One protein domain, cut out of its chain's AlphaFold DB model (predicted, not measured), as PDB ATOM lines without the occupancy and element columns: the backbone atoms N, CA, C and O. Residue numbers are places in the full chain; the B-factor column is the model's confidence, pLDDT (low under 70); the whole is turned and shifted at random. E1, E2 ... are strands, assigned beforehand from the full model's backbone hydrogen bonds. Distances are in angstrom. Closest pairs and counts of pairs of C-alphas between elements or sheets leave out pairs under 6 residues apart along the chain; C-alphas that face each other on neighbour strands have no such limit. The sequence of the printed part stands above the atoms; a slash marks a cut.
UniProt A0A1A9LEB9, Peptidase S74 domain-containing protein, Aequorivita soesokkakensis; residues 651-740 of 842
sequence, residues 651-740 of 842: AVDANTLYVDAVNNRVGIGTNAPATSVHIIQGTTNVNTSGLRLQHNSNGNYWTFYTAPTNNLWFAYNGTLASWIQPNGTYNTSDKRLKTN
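Overview. This is residues 651 to 740 of the 842 residues of the protein "Peptidase S74 domain-containing protein" of Aequorivita soesokkakensis (UniProt A0A1A9LEB9). Two small, separate sheets are strung along the longest axis: a little three-stranded sheet of E1, E2 and E3 at one end, then a larger, twisted five-stranded sheet of E4 to E8. A tail sticks out at the far end, where residues 734 to 740 stand free. The printed part has 90 residues with eight named strands, E1 to E8 in that order, and no named helix; the class is all strand, though under half of the residues, 37 of 90, are in named elements. The small sheet, E1 - E2 - E3, is mixed, and the large one, E4 - E5 - E6 - E7 - E8, is antiparallel. The whole is loose, with a radius of gyration of the C-alphas of 15.9 A, and flat, spanning 56 by 37 by 19 A.

Along the chain. Find C-alpha 657 at (-24.694, 35.974, -26.134); there E1, residues 657 to 660, begins and runs 10.1 A. E2 takes residues 665 to 668, 10.2 A, and E3 residues 677 to 679, 6.5 A. Go on to C-alpha 691 at (-37.809, 32.389, -24.712), where E4 begins, residues 691 to 694, 9.9 A. E5 is residues 701 to 706, 16.7 A; E6 is 712 to 716, 13.5 A; E7, the longest by residues, is 719 to 725, 17.8 A. E8, residues 728 to 731, 10.3 A, ends at C-alpha 731, (-54.575, 27.496, -15.540).

Arrangement. Look first at residues 651 to 652, which pair antiparallel with residues 657 to 658 of E1. E1 and E2 form a hairpin, antiparallel at 162 degrees, with N 658 and O 667 2.8 A apart, within hydrogen-bond range. E3 is parallel to E2 at 17 degrees, with N 678 and O 666 at 2.9 A. E3 and E4 are only just apart, 8.0 A at the closest. In the larger sheet, E4 to E8 make a meander, each strand the antiparallel neighbour and hairpin partner of the one before. Check N 691 and O 704 for E4 and E5, 2.9 A; N 703 and O 715 for E5 and E6, 2.8 A; N 714 and O 722 for E6 and E7, 2.9 A; N 725 and O 728 for E7 and E8, 2.8 A. E4 and E8 are its edge strands.

Size, cuts and confidence. The two C-alphas farthest apart, those of Val 662 and Asn 740, are 57.0 A apart. The printed part has no cut. The link from E3 to E4, 11 residues, is long. The mean pLDDT of the printed part is 87.7, and no printed residue is under 70; E8 has a mean of 73.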
ATOM      1  N   ALA A 651     -18.135  35.492 -27.522       89.81
ATOM      2  CA  ALA A 651     -19.022  36.473 -26.902       89.81
ATOM      3  C   ALA A 651     -19.513  37.531 -27.902       89.81
ATOM      4  O   ALA A 651     -18.725  38.110 -28.652       89.81
ATOM      5  N   VAL A 652     -20.816  37.812 -27.862       89.88
ATOM      6  CA  VAL A 652     -21.451  38.986 -28.467       89.88
ATOM      7  C   VAL A 652     -21.734  39.963 -27.330       89.88
ATOM      8  O   VAL A 652     -22.626  39.735 -26.513       89.88
ATOM      9  N   ASP A 653     -20.919  41.018 -27.276       82.56
ATOM     10  CA  ASP A 653     -20.793  41.947 -26.147       82.56
ATOM     11  C   ASP A 653     -20.575  41.258 -24.779       82.56
ATOM     12  O   ASP A 653     -19.948  40.203 -24.704       82.56
ATOM     13  N   ALA A 654     -20.969  41.908 -23.683       71.62
ATOM     14  CA  ALA A 654     -20.783  41.400 -22.327       71.62
ATOM     15  C   ALA A 654     -21.926  40.483 -21.864       71.62
ATOM     16  O   ALA A 654     -21.707  39.677 -20.964       71.62
ATOM     17  N   ASN A 655     -23.127  40.628 -22.438       79.94
ATOM     18  CA  ASN A 655     -24.350  39.986 -21.960       79.94
ATOM     19  C   ASN A 655     -25.248  39.415 -23.072       79.94
ATOM     20  O   ASN A 655     -26.039  38.533 -22.758       79.94
ATOM     21  N   THR A 656     -25.198  39.875 -24.330       88.94
ATOM     22  CA  THR A 656     -26.188  39.439 -25.344       88.94
ATOM     23  C   THR A 656     -26.117  37.938 -25.639       88.94
ATOM     24  O   THR A 656     -27.141  37.258 -25.575       88.94
ATOM     25  N   LEU A 657     -24.926  37.409 -25.929       93.12
ATOM     26  CA  LEU A 657     -24.694  35.974 -26.134       93.12
ATOM     27  C   LEU A 657     -23.280  35.607 -25.680       93.12
ATOM     28  O   LEU A 657     -22.318  36.259 -26.076       93.12
ATOM     29  N   TYR A 658     -23.145  34.534 -24.909       94.25
ATOM     30  CA  TYR A 658     -21.867  33.990 -24.464       94.25
ATOM     31  C   TYR A 658     -21.828  32.478 -24.683       94.25
ATOM     32  O   TYR A 658     -22.794  31.782 -24.383       94.25
ATOM     33  N   VAL A 659     -20.707  31.955 -25.166       94.81
ATOM     34  CA  VAL A 659     -20.435  30.520 -25.272       94.81
ATOM     35  C   VAL A 659     -19.251  30.209 -24.373       94.81
ATOM     36  O   VAL A 659     -18.132  30.652 -24.620       94.81
ATOM     37  N   ASP A 660     -19.517  29.442 -23.326       93.06
ATOM     38  CA  ASP A 660     -18.539  28.873 -22.411       93.06
ATOM     39  C   ASP A 660     -18.065  27.534 -22.992       93.06
ATOM     40  O   ASP A 660     -18.673  26.484 -22.772       93.06
ATOM     41  N   ALA A 661     -16.995  27.599 -23.788       91.94
ATOM     42  CA  ALA A 661     -16.412  26.456 -24.486       91.94
ATOM     43  C   ALA A 661     -15.696  25.482 -23.534       91.94
ATOM     44  O   ALA A 661     -15.505  24.323 -23.884       91.94
ATOM     45  N   VAL A 662     -15.336  25.926 -22.324       91.75
ATOM     46  CA  VAL A 662     -14.712  25.074 -21.298       91.75
ATOM     47  C   VAL A 662     -15.732  24.110 -20.685       91.75
ATOM     48  O   VAL A 662     -15.395  22.968 -20.393       91.75
ATOM     49  N   ASN A 663     -16.982  24.551 -20.508       92.25
ATOM     50  CA  ASN A 663     -18.027  23.773 -19.828       92.25
ATOM     51  C   ASN A 663     -19.181  23.339 -20.754       92.25
ATOM     52  O   ASN A 663     -20.167  22.784 -20.275       92.25
ATOM     53  N   ASN A 664     -19.087  23.597 -22.064       92.12
ATOM     54  CA  ASN A 664     -20.128  23.326 -23.068       92.12
ATOM     55  C   ASN A 664     -21.478  24.023 -22.781       92.12
ATOM     56  O   ASN A 664     -22.542  23.407 -22.876       92.12
ATOM     57  N   ARG A 665     -21.455  25.317 -22.419       95.69
ATOM     58  CA  ARG A 665     -22.665  26.083 -22.046       95.69
ATOM     59  C   ARG A 665     -22.880  27.337 -22.891       95.69
ATOM     60  O   ARG A 665     -21.927  27.987 -23.312       95.69
ATOM     61  N   VAL A 666     -24.140  27.731 -23.063       95.56
ATOM     62  CA  VAL A 666     -24.552  28.979 -23.723       95.56
ATOM     63  C   VAL A 666     -25.280  29.886 -22.730       95.56
ATOM     64  O   VAL A 666     -26.263  29.487 -22.107       95.56
ATOM     65  N   GLY A 667     -24.805  31.120 -22.587       94.31
ATOM     66  CA  GLY A 667     -25.444  32.195 -21.834       94.31
ATOM     67  C   GLY A 667     -26.138  33.192 -22.761       94.31
ATOM     68  O   GLY A 667     -25.571  33.609 -23.768       94.31
ATOM     69  N   ILE A 668     -27.355  33.602 -22.412       93.56
ATOM     70  CA  ILE A 668     -28.077  34.727 -23.023       93.56
ATOM     71  C   ILE A 668     -28.487  35.650 -21.876       93.56
ATOM     72  O   ILE A 668     -29.062  35.191 -20.893       93.56
ATOM     73  N   GLY A 669     -28.146  36.933 -21.949       91.88
ATOM     74  CA  GLY A 669     -28.239  37.857 -20.812       91.88
ATOM     75  C   GLY A 669     -27.155  37.660 -19.739       91.88
ATOM     76  O   GLY A 669     -27.262  38.250 -18.667       91.88
ATOM     77  N   THR A 670     -26.138  36.823 -19.983       91.88
ATOM     78  CA  THR A 670     -25.084  36.490 -19.009       91.88
ATOM     79  C   THR A 670     -23.808  35.968 -19.672       91.88
ATOM     80  O   THR A 670     -23.873  35.207 -20.636       91.88
ATOM     81  N   ASN A 671     -22.651  36.317 -19.099       93.56
ATOM     82  CA  ASN A 671     -21.340  35.729 -19.403       93.56
ATOM     83  C   ASN A 671     -20.930  34.593 -18.441       93.56
ATOM     84  O   ASN A 671     -19.867  34.000 -18.603       93.56
ATOM     85  N   ALA A 672     -21.780  34.275 -17.463       93.25
ATOM     86  CA  ALA A 672     -21.630  33.163 -16.531       93.25
ATOM     87  C   ALA A 672     -22.860  32.237 -16.637       93.25
ATOM     88  O   ALA A 672     -23.780  32.298 -15.807       93.25
ATOM     89  N   PRO A 673     -22.956  31.407 -17.693       95.75
ATOM     90  CA  PRO A 673     -23.995  30.392 -17.772       95.75
ATOM     91  C   PRO A 673     -23.797  29.344 -16.669       95.75
ATOM     92  O   PRO A 673     -22.712  28.798 -16.522       95.75
ATOM     93  N   ALA A 674     -24.838  29.050 -15.885       95.06
ATOM     94  CA  ALA A 674     -24.762  28.018 -14.845       95.06
ATOM     95  C   ALA A 674     -24.980  26.607 -15.426       95.06
ATOM     96  O   ALA A 674     -24.315  25.653 -15.030       95.06
ATOM     97  N   THR A 675     -25.875  26.505 -16.409       94.19
ATOM     98  CA  THR A 675     -26.322  25.275 -17.083       94.19
ATOM     99  C   THR A 675     -26.171  25.409 -18.606       94.19
ATOM    100  O   THR A 675     -25.878  26.503 -19.091       94.19
ATOM    101  N   SER A 676     -26.361  24.320 -19.357       94.06
ATOM    102  CA  SER A 676     -26.095  24.203 -20.803       94.06
ATOM    103  C   SER A 676     -26.739  25.304 -21.652       94.06
ATOM    104  O   SER A 676     -26.130  25.758 -22.616       94.06
ATOM    105  N   VAL A 677     -27.929  25.781 -21.269       94.25
ATOM    106  CA  VAL A 677     -28.540  27.009 -21.801       94.25
ATOM    107  C   VAL A 677     -29.077  27.843 -20.635       94.25
ATOM    108  O   VAL A 677     -30.096  27.501 -20.038       94.25
ATOM    109  N   HIS A 678     -28.397  28.940 -20.294       94.31
ATOM    110  CA  HIS A 678     -28.788  29.855 -19.217       94.31
ATOM    111  C   HIS A 678     -29.293  31.180 -19.805       94.31
ATOM    112  O   HIS A 678     -28.511  31.947 -20.363       94.31
ATOM    113  N   ILE A 679     -30.594  31.459 -19.668       92.50
ATOM    114  CA  ILE A 679     -31.223  32.692 -20.170       92.50
ATOM    115  C   ILE A 679     -31.610  33.597 -18.993       92.50
ATOM    116  O   ILE A 679     -32.547  33.294 -18.256       92.50
ATOM    117  N   ILE A 680     -30.937  34.741 -18.860       90.75
ATOM    118  CA  ILE A 680     -31.360  35.849 -18.000       90.75
ATOM    119  C   ILE A 680     -32.152  36.839 -18.860       90.75
ATOM    120  O   ILE A 680     -31.622  37.483 -19.764       90.75
ATOM    121  N   GLN A 681     -33.450  36.963 -18.593       88.50
ATOM    122  CA  GLN A 681     -34.319  37.888 -19.321       88.50
ATOM    123  C   GLN A 681     -34.032  39.358 -18.955       88.50
ATOM    124  O   GLN A 681     -33.958  39.719 -17.782       88.50
ATOM    125  N   GLY A 682     -33.928  40.231 -19.963       81.94
ATOM    126  CA  GLY A 682     -33.681  41.666 -19.756       81.94
ATOM    127  C   GLY A 682     -34.911  42.489 -19.343       81.94
ATOM    128  O   GLY A 682     -34.766  43.613 -18.872       81.94
ATOM    129  N   THR A 683     -36.128  41.955 -19.515       81.44
ATOM    130  CA  THR A 683     -37.387  42.580 -19.063       81.44
ATOM    131  C   THR A 683     -38.353  41.520 -18.517       81.44
ATOM    132  O   THR A 683     -38.038  40.331 -18.545       81.44
ATOM    133  N   THR A 684     -39.514  41.949 -18.009       79.56
ATOM    134  CA  THR A 684     -40.594  41.091 -17.476       79.56
ATOM    135  C   THR A 684     -41.936  41.248 -18.221       79.56
ATOM    136  O   THR A 684     -42.990  40.827 -17.741       79.56
ATOM    137  N   ASN A 685     -41.921  41.881 -19.397       79.19
ATOM    138  CA  ASN A 685     -43.080  42.110 -20.264       79.19
ATOM    139  C   ASN A 685     -43.343  40.905 -21.195       79.19
ATOM    140  O   ASN A 685     -42.444  40.468 -21.913       79.19
ATOM    141  N   VAL A 686     -44.594  40.429 -21.239       72.38
ATOM    142  CA  VAL A 686     -45.085  39.279 -22.037       72.38
ATOM    143  C   VAL A 686     -44.669  39.280 -23.518       72.38
ATOM    144  O   VAL A 686     -44.529  38.223 -24.137       72.38
ATOM    145  N   ASN A 687     -44.441  40.462 -24.095       76.69
ATOM    146  CA  ASN A 687     -44.089  40.621 -25.503       76.69
ATOM    147  C   ASN A 687     -42.571  40.644 -25.773       76.69
ATOM    148  O   ASN A 687     -42.182  40.523 -26.938       76.69
ATOM    149  N   THR A 688     -41.724  40.784 -24.744       77.31
ATOM    150  CA  THR A 688     -40.275  41.070 -24.865       77.31
ATOM    151  C   THR A 688     -39.401  40.361 -23.811       77.31
ATOM    152  O   THR A 688     -38.338  40.872 -23.453       77.31
ATOM    153  N   SER A 689     -39.839  39.219 -23.270       80.25
ATOM    154  CA  SER A 689     -39.143  38.510 -22.177       80.25
ATOM    155  C   SER A 689     -39.011  37.016 -22.436       80.25
ATOM    156  O   SER A 689     -39.859  36.429 -23.104       80.25
ATOM    157  N   GLY A 690     -37.978  36.409 -21.846       88.00
ATOM    158  CA  GLY A 690     -37.748  34.966 -21.876       88.00
ATOM    159  C   GLY A 690     -37.521  34.392 -23.278       88.00
ATOM    160  O   GLY A 690     -36.966  35.050 -24.157       88.00
ATOM    161  N   LEU A 691     -37.933  33.139 -23.464       92.06
ATOM    162  CA  LEU A 691     -37.809  32.389 -24.712       92.06
ATOM    163  C   LEU A 691     -39.104  32.497 -25.528       92.06
ATOM    164  O   LEU A 691     -40.190  32.270 -24.996       92.06
ATOM    165  N   ARG A 692     -39.001  32.775 -26.834       92.06
ATOM    166  CA  ARG A 692     -40.127  32.687 -27.777       92.06
ATOM    167  C   ARG A 692     -39.929  31.536 -28.754       92.06
ATOM    168  O   ARG A 692     -38.899  31.465 -29.415       92.06
ATOM    169  N   LEU A 693     -40.964  30.715 -28.912       93.44
ATOM    170  CA  LEU A 693     -41.103  29.752 -30.002       93.44
ATOM    171  C   LEU A 693     -42.212  30.256 -30.934       93.44
ATOM    172  O   LEU A 693     -43.350  30.418 -30.497       93.44
ATOM    173  N   GLN A 694     -41.881  30.555 -32.192       94.31
ATOM    174  CA  GLN A 694     -42.813  31.127 -33.171       94.31
ATOM    175  C   GLN A 694     -42.949  30.223 -34.397       94.31
ATOM    176  O   GLN A 694     -41.959  29.816 -34.999       94.31
ATOM    177  N   HIS A 695     -44.192  29.941 -34.777       91.94
ATOM    178  CA  HIS A 695     -44.539  29.160 -35.950       91.94
ATOM    179  C   HIS A 695     -44.441  30.030 -37.214       91.94
ATOM    180  O   HIS A 695     -45.058  31.094 -37.315       91.94
ATOM    181  N   ASN A 696     -43.625  29.594 -38.175       90.88
ATOM    182  CA  ASN A 696     -43.103  30.449 -39.246       90.88
ATOM    183  C   ASN A 696     -44.152  30.922 -40.273       90.88
ATOM    184  O   ASN A 696     -44.017  32.021 -40.805       90.88
ATOM    185  N   SER A 697     -45.186  30.125 -40.551       91.75
ATOM    186  CA  SER A 697     -46.106  30.340 -41.681       91.75
ATOM    187  C   SER A 697     -47.398  31.084 -41.326       91.75
ATOM    188  O   SER A 697     -48.017  31.682 -42.202       91.75
ATOM    189  N   ASN A 698     -47.798  31.082 -40.051       92.69
ATOM    190  CA  ASN A 698     -48.976  31.809 -39.548       92.69
ATOM    191  C   ASN A 698     -48.630  32.865 -38.479       92.69
ATOM    192  O   ASN A 698     -49.511  33.596 -38.036       92.69
ATOM    193  N   GLY A 699     -47.363  32.952 -38.061       90.06
ATOM    194  CA  GLY A 699     -46.874  33.940 -37.101       90.06
ATOM    195  C   GLY A 699     -47.288  33.707 -35.645       90.06
ATOM    196  O   GLY A 699     -46.862  34.489 -34.795       90.06
ATOM    197  N   ASN A 700     -48.063  32.661 -35.334       93.88
ATOM    198  CA  ASN A 700     -48.468  32.338 -33.962       93.88
ATOM    199  C   ASN A 700     -47.249  31.978 -33.099       93.88
ATOM    200  O   ASN A 700     -46.311  31.349 -33.586       93.88
ATOM    201  N   TYR A 701     -47.246  32.347 -31.817       93.38
ATOM    202  CA  TYR A 701     -46.107  32.095 -30.931       93.38
ATOM    203  C   TYR A 701     -46.487  31.798 -29.481       93.38
ATOM    204  O   TYR A 701     -47.476  32.304 -28.951       93.38
ATOM    205  N   TRP A 702     -45.607  31.042 -28.828       93.56
ATOM    206  CA  TRP A 702     -45.549  30.870 -27.383       93.56
ATOM    207  C   TRP A 702     -44.355  31.637 -26.804       93.56
ATOM    208  O   TRP A 702     -43.248  31.557 -27.338       93.56
ATOM    209  N   THR A 703     -44.572  32.361 -25.708       92.19
ATOM    210  CA  THR A 703     -43.520  32.986 -24.892       92.19
ATOM    211  C   THR A 703     -43.457  32.293 -23.526       92.19
ATOM    212  O   THR A 703     -44.481  32.182 -22.847       92.19
ATOM    213  N   PHE A 704     -42.258  31.879 -23.116       92.31
ATOM    214  CA  PHE A 704     -41.930  31.225 -21.845       92.31
ATOM    215  C   PHE A 704     -41.020  32.162 -21.045       92.31
ATOM    216  O   PHE A 704     -39.895  32.428 -21.472       92.31
ATOM    217  N   TYR A 705     -41.483  32.704 -19.918       91.56
ATOM    218  CA  TYR A 705     -40.734  33.744 -19.197       91.56
ATOM    219  C   TYR A 705     -41.062  33.788 -17.702       91.56
ATOM    220  O   TYR A 705     -42.102  33.283 -17.278       91.56
ATOM    221  N   THR A 706     -40.199  34.403 -16.888       91.06
ATOM    222  CA  THR A 706     -40.484  34.607 -15.460       91.06
ATOM    223  C   THR A 706     -41.198  35.942 -15.244       91.06
ATOM    224  O   THR A 706     -40.741  37.008 -15.655       91.06
ATOM    225  N   ALA A 707     -42.368  35.914 -14.620       87.25
ATOM    226  CA  ALA A 707     -43.131  37.122 -14.329       87.25
ATOM    227  C   ALA A 707     -42.506  37.931 -13.172       87.25
ATOM    228  O   ALA A 707     -41.733  37.376 -12.391       87.25
ATOM    229  N   PRO A 708     -42.910  39.202 -12.955       85.50
ATOM    230  CA  PRO A 708     -42.516  39.980 -11.769       85.50
ATOM    231  C   PRO A 708     -42.872  39.324 -10.421       85.50
ATOM    232  O   PRO A 708     -42.409  39.772  -9.379       85.50
ATOM    233  N   THR A 709     -43.717  38.289 -10.435       86.06
ATOM    234  CA  THR A 709     -44.108  37.486  -9.268       86.06
ATOM    235  C   THR A 709     -43.266  36.214  -9.093       86.06
ATOM    236  O   THR A 709     -43.645  35.358  -8.302       86.06
ATOM    237  N   ASN A 710     -42.175  36.051  -9.851       85.50
ATOM    238  CA  ASN A 710     -41.312  34.858  -9.910       85.50
ATOM    239  C   ASN A 710     -41.993  33.561 -10.408       85.50
ATOM    240  O   ASN A 710     -41.423  32.479 -10.299       85.50
ATOM    241  N   ASN A 711     -43.183  33.663 -11.005       88.00
ATOM    242  CA  ASN A 711     -43.880  32.533 -11.630       88.00
ATOM    243  C   ASN A 711     -43.373  32.320 -13.065       88.00
ATOM    244  O   ASN A 711     -43.171  33.299 -13.784       88.00
ATOM    245  N   LEU A 712     -43.268  31.070 -13.520       89.88
ATOM    246  CA  LEU A 712     -43.030  30.746 -14.931       89.88
ATOM    247  C   LEU A 712     -44.351  30.872 -15.702       89.88
ATOM    248  O   LEU A 712     -45.295  30.134 -15.431       89.88
ATOM    249  N   TRP A 713     -44.446  31.826 -16.626       89.56
ATOM    250  CA  TRP A 713     -45.649  32.100 -17.418       89.56
ATOM    251  C   TRP A 713     -45.523  31.540 -18.837       89.56
ATOM    252  O   TRP A 713     -44.487  31.692 -19.487       89.56
ATOM    253  N   PHE A 714     -46.624  30.964 -19.321       89.81
ATOM    254  CA  PHE A 714     -46.804  30.462 -20.680       89.81
ATOM    255  C   PHE A 714     -47.854  31.337 -21.371       89.81
ATOM    256  O   PHE A 714     -49.043  31.295 -21.032       89.81
ATOM    257  N   ALA A 715     -47.417  32.166 -22.319       90.00
ATOM    258  CA  ALA A 715     -48.285  33.092 -23.040       90.00
ATOM    259  C   ALA A 715     -48.367  32.743 -24.529       90.00
ATOM    260  O   ALA A 715     -47.339  32.634 -25.192       90.00
ATOM    261  N   TYR A 716     -49.585  32.628 -25.056       91.75
ATOM    262  CA  TYR A 716     -49.863  32.410 -26.474       91.75
ATOM    263  C   TYR A 716     -50.271  33.732 -27.129       91.75
ATOM    264  O   TYR A 716     -51.170  34.417 -26.636       91.75
ATOM    265  N   ASN A 717     -49.602  34.123 -28.217       91.38
ATOM    266  CA  ASN A 717     -49.851  35.377 -28.945       91.38
ATOM    267  C   ASN A 717     -49.957  36.620 -28.027       91.38
ATOM    268  O   ASN A 717     -50.854  37.451 -28.167       91.38
ATOM    269  N   GLY A 718     -49.062  36.722 -27.038       87.56
ATOM    270  CA  GLY A 718     -49.017  37.833 -26.075       87.56
ATOM    271  C   GLY A 718     -50.070  37.776 -24.956       87.56
ATOM    272  O   GLY A 718     -50.084  38.649 -24.091       87.56
ATOM    273  N   THR A 719     -50.926  36.749 -24.932       87.31
ATOM    274  CA  THR A 719     -51.954  36.527 -23.900       87.31
ATOM    275  C   THR A 719     -51.537  35.386 -22.972       87.31
ATOM    276  O   THR A 719     -51.208  34.298 -23.439       87.31
ATOM    277  N   LEU A 720     -51.559  35.602 -21.653       86.75
ATOM    278  CA  LEU A 720     -51.293  34.550 -20.660       86.75
ATOM    279  C   LEU A 720     -52.326  33.415 -20.778       86.75
ATOM    280  O   LEU A 720     -53.523  33.685 -20.714       86.75
ATOM    281  N   ALA A 721     -51.860  32.168 -20.891       85.69
ATOM    282  CA  ALA A 721     -52.709  30.972 -20.932       85.69
ATOM    283  C   ALA A 721     -52.607  30.128 -19.645       85.69
ATOM    284  O   ALA A 721     -53.613  29.636 -19.130       85.69
ATOM    285  N   SER A 722     -51.401  29.974 -19.093       86.00
ATOM    286  CA  SER A 722     -51.159  29.236 -17.844       86.00
ATOM    287  C   SER A 722     -49.868  29.707 -17.171       86.00
ATOM    288  O   SER A 722     -49.012  30.319 -17.818       86.00
ATOM    289  N   TRP A 723     -49.711  29.443 -15.874       87.31
ATOM    290  CA  TRP A 723     -48.454  29.673 -15.162       87.31
ATOM    291  C   TRP A 723     -48.152  28.593 -14.124       87.31
ATOM    292  O   TRP A 723     -49.050  27.992 -13.541       87.31
ATOM    293  N   ILE A 724     -46.866  28.391 -13.854       85.19
ATOM    294  CA  ILE A 724     -46.365  27.539 -12.775       85.19
ATOM    295  C   ILE A 724     -45.811  28.439 -11.668       85.19
ATOM    296  O   ILE A 724     -45.026  29.357 -11.913       85.19
ATOM    297  N   GLN A 725     -46.252  28.176 -10.443       84.00
ATOM    298  CA  GLN A 725     -45.668  28.688  -9.205       84.00
ATOM    299  C   GLN A 725     -44.719  27.621  -8.631       84.00
ATOM    300  O   GLN A 725     -44.901  26.440  -8.936       84.00
ATOM    301  N   PRO A 726     -43.770  27.967  -7.740       70.81
ATOM    302  CA  PRO A 726     -42.891  26.984  -7.087       70.81
ATOM    303  C   PRO A 726     -43.611  25.863  -6.311       70.81
ATOM    304  O   PRO A 726     -42.976  24.900  -5.901       70.81
ATOM    305  N   ASN A 727     -44.926  25.988  -6.095       76.06
ATOM    306  CA  ASN A 727     -45.789  25.029  -5.406       76.06
ATOM    307  C   ASN A 727     -46.930  24.447  -6.277       76.06
ATOM    308  O   ASN A 727     -47.788  23.756  -5.730       76.06
ATOM    309  N   GLY A 728     -46.978  24.707  -7.593       73.25
ATOM    310  CA  GLY A 728     -47.958  24.075  -8.491       73.25
ATOM    311  C   GLY A 728     -48.369  24.877  -9.734       73.25
ATOM    312  O   GLY A 728     -48.067  26.063  -9.875       73.25
ATOM    313  N   THR A 729     -49.090  24.212 -10.640       71.44
ATOM    314  CA  THR A 729     -49.592  24.763 -11.914       71.44
ATOM    315  C   THR A 729     -50.963  25.429 -11.751       71.44
ATOM    316  O   THR A 729     -51.837  24.913 -11.060       71.44
ATOM    317  N   TYR A 730     -51.171  26.563 -12.422       72.06
ATOM    318  CA  TYR A 730     -52.394  27.363 -12.381       72.06
ATOM    319  C   TYR A 730     -52.842  27.757 -13.799       72.06
ATOM    320  O   TYR A 730     -52.251  28.622 -14.445       72.06
ATOM    321  N   ASN A 731     -53.942  27.161 -14.261       74.25
ATOM    322  CA  ASN A 731     -54.575  27.496 -15.540       74.25
ATOM    323  C   ASN A 731     -55.498  28.726 -15.407       74.25
ATOM    324  O   ASN A 731     -56.219  28.874 -14.414       74.25
ATOM    325  N   THR A 732     -55.528  29.614 -16.412       73.25
ATOM    326  CA  THR A 732     -56.358  30.833 -16.352       73.25
ATOM    327  C   THR A 732     -57.852  30.506 -16.301       73.25
ATOM    328  O   THR A 732     -58.393  29.891 -17.220       73.25
ATOM    329  N   SER A 733     -58.551  30.957 -15.251       81.94
ATOM    330  CA  SER A 733     -59.958  30.581 -15.019       81.94
ATOM    331  C   SER A 733     -60.933  31.755 -14.802       81.94
ATOM    332  O   SER A 733     -62.132  31.520 -14.636       81.94
ATOM    333  N   ASP A 734     -60.450  33.003 -14.844       83.19
ATOM    334  CA  ASP A 734     -61.221  34.231 -14.577       83.19
ATOM    335  C   ASP A 734     -62.485  34.350 -15.455       83.19
ATOM    336  O   ASP A 734     -62.450  34.142 -16.670       83.19
ATOM    337  N   LYS A 735     -63.612  34.733 -14.839       86.88
ATOM    338  CA  LYS A 735     -64.911  34.902 -15.511       86.88
ATOM    339  C   LYS A 735     -64.861  35.904 -16.674       86.88
ATOM    340  O   LYS A 735     -65.619  35.749 -17.622       86.88
ATOM    341  N   ARG A 736     -63.984  36.911 -16.623       86.50
ATOM    342  CA  ARG A 736     -63.808  37.937 -17.670       86.50
ATOM    343  C   ARG A 736     -63.158  37.391 -18.942       86.50
ATOM    344  O   ARG A 736     -63.319  37.991 -19.997       86.50
ATOM    345  N   LEU A 737     -62.461  36.258 -18.846       79.88
ATOM    346  CA  LEU A 737     -61.834  35.556 -19.973       79.88
ATOM    347  C   LEU A 737     -62.776  34.515 -20.609       79.88
ATOM    348  O   LEU A 737     -62.364  33.767 -21.491       79.88
ATOM    349  N   LYS A 738     -64.032  34.421 -20.146       85.44
ATOM    350  CA  LYS A 738     -64.979  33.358 -20.506       85.44
ATOM    351  C   LYS A 738     -66.328  33.935 -20.934       85.44
ATOM    352  O   LYS A 738     -66.867  34.842 -20.308       85.44
ATOM    353  N   THR A 739     -66.908  33.354 -21.978       90.75
ATOM    354  CA  THR A 739     -68.255  33.672 -22.480       90.75
ATOM    355  C   THR A 739     -69.095  32.395 -22.592       90.75
ATOM    356  O   THR A 739     -68.571  31.301 -22.397       90.75
ATOM    357  N   ASN A 740     -70.396  32.519 -22.881       89.88
ATOM    358  CA  ASN A 740     -71.313  31.387 -23.106       89.88
ATOM    359  C   ASN A 740     -71.334  30.348 -21.955       89.88
ATOM    360  O   ASN A 740     -71.494  29.151 -22.185       89.88
TER     361      ASN A 740